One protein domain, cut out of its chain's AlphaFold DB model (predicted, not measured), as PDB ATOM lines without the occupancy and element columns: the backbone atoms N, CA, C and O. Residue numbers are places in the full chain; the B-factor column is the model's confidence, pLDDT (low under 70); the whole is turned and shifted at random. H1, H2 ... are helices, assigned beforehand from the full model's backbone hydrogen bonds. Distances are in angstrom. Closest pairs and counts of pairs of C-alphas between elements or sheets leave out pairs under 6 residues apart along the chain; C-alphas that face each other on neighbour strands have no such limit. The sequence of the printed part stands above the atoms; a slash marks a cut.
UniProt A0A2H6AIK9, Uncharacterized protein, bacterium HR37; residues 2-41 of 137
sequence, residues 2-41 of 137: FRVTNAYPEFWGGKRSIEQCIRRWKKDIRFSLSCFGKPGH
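What this domain is: This is residues 2 to 41 of the 137 residues of an uncharacterized protein of bacterium HR37 (UniProt A0A2H6AIK9). A small head of two short helices, H1 and H2, sits near the first end of one long helix, H3, whose residues 23 to 31 stick out as an arm; residues 33 to 40 also stand free at its far end. The printed part has 40 residues with three named helices, in the order H1 H2 H3, and no named strand: all helix. It is only just loose, close to extended, with a radius of gyration of the C-alphas of 13.3 A, and elongated, spanning 36 by 19 by 12 A.

How they stand to each other: H1, residues 2 to 7, and H2, residues 9 to 12, only just touch, with 3 pairs of C-alphas within 8 A, and only at the corner by their link; the closest C-alphas, of Thr 5 and Trp 12, are 5.4 A apart. H3, residues 18 to 33, is close to H1 but not clearly touching; their closest C-alphas, of Phe 2 and Cys 21, are 6.1 A apart. These two run opposite ways at a steep tilt of 56 degrees. H2 and H3 are apart. In H1 and H3 every O i to N i+4 pair is within hydrogen-bond range; H2 is too short for such a pair.

Where its parts are: H1 begins at C-alpha 2 (611.443, 323.333, 487.265) and is 8.7 A long; H2 measures 5.0 A. H3 runs 22.3 A to C-alpha 33 (600.072, 341.951, 486.842).

The domain as a whole: The C-alphas farthest apart, of Ala 7 and Pro 39, are 36.9 A apart. The printed part has no cut, both links are tight, and no printed residue is under 70 in pLDDT.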
ATOM      1  N   PHE A   2     610.872 324.515 487.950       92.44
ATOM      2  CA  PHE A   2     611.443 323.333 487.265       92.44
ATOM      3  C   PHE A   2     612.158 322.322 488.183       92.44
ATOM      4  O   PHE A   2     611.830 321.137 488.168       92.44
ATOM      5  N   ARG A   3     613.091 322.788 489.028       90.94
ATOM      6  CA  ARG A   3     613.829 321.924 489.968       90.94
ATOM      7  C   ARG A   3     612.889 321.128 490.879       90.94
ATOM      8  O   ARG A   3     613.004 319.914 490.972       90.94
ATOM      9  N   VAL A   4     611.936 321.810 491.516       90.56
ATOM     10  CA  VAL A   4     611.049 321.198 492.521       90.56
ATOM     11  C   VAL A   4     610.045 320.233 491.899       90.56
ATOM     12  O   VAL A   4     609.798 319.180 492.466       90.56
ATOM     13  N   THR A   5     609.550 320.515 490.691       94.25
ATOM     14  CA  THR A   5     608.639 319.598 489.988       94.25
ATOM     15  C   THR A   5     609.331 318.315 489.538       94.25
ATOM     16  O   THR A   5     608.678 317.292 489.390       94.25
ATOM     17  N   ASN A   6     610.644 318.364 489.291       94.44
ATOM     18  CA  ASN A   6     611.420 317.193 488.883       94.44
ATOM     19  C   ASN A   6     611.946 316.379 490.071       94.44
ATOM     20  O   ASN A   6     612.007 315.157 489.963       94.44
ATOM     21  N   ALA A   7     612.292 317.046 491.177       92.56
ATOM     22  CA  ALA A   7     612.778 316.407 492.397       92.56
ATOM     23  C   ALA A   7     611.655 315.827 493.276       92.56
ATOM     24  O   ALA A   7     611.878 314.812 493.921       92.56
ATOM     25  N   TYR A   8     610.465 316.442 493.267       93.94
ATOM     26  CA  TYR A   8     609.331 316.084 494.134       93.94
ATOM     27  C   TYR A   8     608.009 315.961 493.338       93.94
ATOM     28  O   TYR A   8     607.034 316.666 493.624       93.94
ATOM     29  N   PRO A   9     607.953 315.158 492.257       95.00
ATOM     30  CA  PRO A   9     606.792 315.104 491.365       95.00
ATOM     31  C   PRO A   9     605.480 314.709 492.064       95.00
ATOM     32  O   PRO A   9     604.416 315.174 491.660       95.00
ATOM     33  N   GLU A  10     605.543 313.900 493.115       94.94
ATOM     34  CA  GLU A  10     604.412 313.451 493.927       94.94
ATOM     35  C   GLU A  10     603.683 314.604 494.633       94.94
ATOM     36  O   GLU A  10     602.457 314.592 494.713       94.94
ATOM     37  N   PHE A  11     604.407 315.648 495.052       92.50
ATOM     38  CA  PHE A  11     603.820 316.834 495.692       92.50
ATOM     39  C   PHE A  11     603.443 317.934 494.694       92.50
ATOM     40  O   PHE A  11     602.663 318.830 495.011       92.50
ATOM     41  N   TRP A  12     603.994 317.888 493.478       93.19
ATOM     42  CA  TRP A  12     603.876 318.970 492.496       93.19
ATOM     43  C   TRP A  12     602.998 318.638 491.281       93.19
ATOM     44  O   TRP A  12     602.904 319.453 490.350       93.19
ATOM     45  N   GLY A  13     602.322 317.484 491.298       93.00
ATOM     46  CA  GLY A  13     601.423 317.035 490.231       93.00
ATOM     47  C   GLY A  13     602.166 316.560 488.981       93.00
ATOM     48  O   GLY A  13     601.715 316.808 487.863       93.00
ATOM     49  N   GLY A  14     603.323 315.927 489.175       95.94
ATOM     50  CA  GLY A  14     604.173 315.372 488.129       95.94
ATOM     51  C   GLY A  14     605.356 316.256 487.725       95.94
ATOM     52  O   GLY A  14     605.442 317.447 488.041       95.94
ATOM     53  N   LYS A  15     606.280 315.636 486.982       97.19
ATOM     54  CA  LYS A  15     607.438 316.313 486.387       97.19
ATOM     55  C   LYS A  15     606.988 317.300 485.315       97.19
ATOM     56  O   LYS A  15     605.987 317.079 484.633       97.19
ATOM     57  N   ARG A  16     607.746 318.386 485.150       96.31
ATOM     58  CA  ARG A  16     607.488 319.402 484.123       96.31
ATOM     59  C   ARG A  16     608.740 319.687 483.310       96.31
ATOM     60  O   ARG A  16     609.833 319.782 483.870       96.31
ATOM     61  N   SER A  17     608.556 319.860 482.004       96.25
ATOM     62  CA  SER A  17     609.602 320.323 481.095       96.25
ATOM     63  C   SER A  17     609.880 321.818 481.284       96.25
ATOM     64  O   SER A  17     609.067 322.555 481.858       96.25
ATOM     65  N   ILE A  18     611.009 322.290 480.751       95.12
ATOM     66  CA  ILE A  18     611.360 323.715 480.746       95.12
ATOM     67  C   ILE A  18     610.269 324.536 480.052       95.12
ATOM     68  O   ILE A  18     609.840 325.558 480.578       95.12
ATOM     69  N   GLU A  19     609.740 324.067 478.923       96.12
ATOM     70  CA  GLU A  19     608.694 324.753 478.159       96.12
ATOM     71  C   GLU A  19     607.392 324.858 478.954       96.12
ATOM     72  O   GLU A  19     606.724 325.893 478.921       96.12
ATOM     73  N   GLN A  20     607.021 323.801 479.684       97.19
ATOM     74  CA  GLN A  20     605.858 323.834 480.569       97.19
ATOM     75  C   GLN A  20     606.062 324.850 481.699       97.19
ATOM     76  O   GLN A  20     605.150 325.628 481.987       97.19
ATOM     77  N   CYS A  21     607.255 324.896 482.298       96.38
ATOM     78  CA  CYS A  21     607.594 325.880 483.323       96.38
ATOM     79  C   CYS A  21     607.610 327.318 482.784       96.38
ATOM     80  O   CYS A  21     607.063 328.198 483.440       96.38
ATOM     81  N   ILE A  22     608.158 327.555 481.588       96.19
ATOM     82  CA  ILE A  22     608.156 328.865 480.918       96.19
ATOM     83  C   ILE A  22     606.720 329.332 480.673       96.19
ATOM     84  O   ILE A  22     606.356 330.440 481.066       96.19
ATOM     85  N   ARG A  23     605.872 328.489 480.061       96.88
ATOM     86  CA  ARG A  23     604.466 328.843 479.798       96.88
ATOM     87  C   ARG A  23     603.714 329.152 481.087       96.88
ATOM     88  O   ARG A  23     602.956 330.119 481.132       96.88
ATOM     89  N   ARG A  24     603.931 328.343 482.129       95.94
ATOM     90  CA  ARG A  24     603.314 328.556 483.439       95.94
ATOM     91  C   ARG A  24     603.775 329.870 484.066       95.94
ATOM     92  O   ARG A  24     602.923 330.644 484.479       95.94
ATOM     93  N   TRP A  25     605.077 330.152 484.063       95.81
ATOM     94  CA  TRP A  25     605.625 331.399 484.598       95.81
ATOM     95  C   TRP A  25     605.063 332.626 483.868       95.81
ATOM     96  O   TRP A  25     604.549 333.527 484.519       95.81
ATOM     97  N   LYS A  26     605.042 332.622 482.524       96.69
ATOM     98  CA  LYS A  26     604.447 333.715 481.729       96.69
ATOM     99  C   LYS A  26     602.980 333.955 482.103       96.69
ATOM    100  O   LYS A  26     602.552 335.098 482.241       96.69
ATOM    101  N   LYS A  27     602.203 332.876 482.259       96.94
ATOM    102  CA  LYS A  27     600.793 332.951 482.667       96.94
ATOM    103  C   LYS A  27     600.641 333.537 484.071       96.94
ATOM    104  O   LYS A  27     599.815 334.425 484.254       96.94
ATOM    105  N   ASP A  28     601.421 333.048 485.031       95.62
ATOM    106  CA  ASP A  28     601.341 333.476 486.429       95.62
ATOM    107  C   ASP A  28     601.734 334.950 486.586       95.62
ATOM    108  O   ASP A  28     601.035 335.689 487.272       95.62
ATOM    109  N   ILE A  29     602.781 335.411 485.891       95.44
ATOM    110  CA  ILE A  29     603.171 336.828 485.897       95.44
ATOM    111  C   ILE A  29     602.067 337.712 485.322       95.44
ATOM    112  O   ILE A  29     601.663 338.665 485.979       95.44
ATOM    113  N   ARG A  30     601.513 337.383 484.149       95.62
ATOM    114  CA  ARG A  30     600.415 338.173 483.559       95.62
ATOM    115  C   ARG A  30     599.179 338.213 484.450       95.62
ATOM    116  O   ARG A  30     598.537 339.252 484.561       95.62
ATOM    117  N   PHE A  31     598.846 337.095 485.095       96.06
ATOM    118  CA  PHE A  31     597.736 337.053 486.040       96.06
ATOM    119  C   PHE A  31     597.996 337.968 487.241       96.06
ATOM    120  O   PHE A  31     597.152 338.807 487.547       96.06
ATOM    121  N   SER A  32     599.176 337.877 487.857       95.19
ATOM    122  CA  SER A  32     599.580 338.761 488.952       95.19
ATOM    123  C   SER A  32     599.539 340.236 488.535       95.19
ATOM    124  O   SER A  32     598.929 341.049 489.222       95.19
ATOM    125  N   LEU A  33     600.099 340.584 487.373       94.94
ATOM    126  CA  LEU A  33     600.072 341.951 486.842       94.94
ATOM    127  C   LEU A  33     598.646 342.455 486.591       94.94
ATOM    128  O   LEU A  33     598.363 343.625 486.824       94.94
ATOM    129  N   SER A  34     597.710 341.579 486.212       95.44
ATOM    130  CA  SER A  34     596.295 341.952 486.073       95.44
ATOM    131  C   SER A  34     595.627 342.343 487.399       95.44
ATOM    132  O   SER A  34     594.543 342.931 487.385       95.44
ATOM    133  N   CYS A  35     596.239 342.018 488.541       95.75
ATOM    134  CA  CYS A  35     595.810 342.440 489.872       95.75
ATOM    135  C   CYS A  35     596.468 343.749 490.334       95.75
ATOM    136  O   CYS A  35     596.110 344.255 491.395       95.75
ATOM    137  N   PHE A  36     597.403 344.311 489.564       94.50
ATOM    138  CA  PHE A  36     598.087 345.544 489.937       94.50
ATOM    139  C   PHE A  36     597.101 346.708 490.090       94.50
ATOM    140  O   PHE A  36     596.232 346.921 489.246       94.50
ATOM    141  N   GLY A  37     597.216 347.432 491.206       92.62
ATOM    142  CA  GLY A  37     596.333 348.545 491.561       92.62
ATOM    143  C   GLY A  37     594.914 348.146 491.986       92.62
ATOM    144  O   GLY A  37     594.113 349.025 492.296       92.62
ATOM    145  N   LYS A  38     594.572 346.848 492.019       96.50
ATOM    146  CA  LYS A  38     593.254 346.402 492.486       96.50
ATOM    147  C   LYS A  38     593.211 346.336 494.018       96.50
ATOM    148  O   LYS A  38     594.161 345.838 494.626       96.50
ATOM    149  N   PRO A  39     592.104 346.765 494.654       95.56
ATOM    150  CA  PRO A  39     591.916 346.591 496.091       95.56
ATOM    151  C   PRO A  39     592.083 345.129 496.511       95.56
ATOM    152  O   PRO A  39     591.675 344.220 495.789       95.56
ATOM    153  N   GLY A  40     592.680 344.905 497.681       95.94
ATOM    154  CA  GLY A  40     592.919 343.557 498.201       95.94
ATOM    155  C   GLY A  40     594.095 342.818 497.554       95.94
ATOM    156  O   GLY A  40     594.315 341.652 497.874       95.94
ATOM    157  N   HIS A  41     594.886 343.479 496.703       97.31
ATOM    158  CA  HIS A  41     596.100 342.907 496.125       97.31
ATOM    159  C   HIS A  41     597.316 343.804 496.367       97.31
ATOM    160  O   HIS A  41     597.319 344.973 495.992       97.31
TER     161      HIS A  41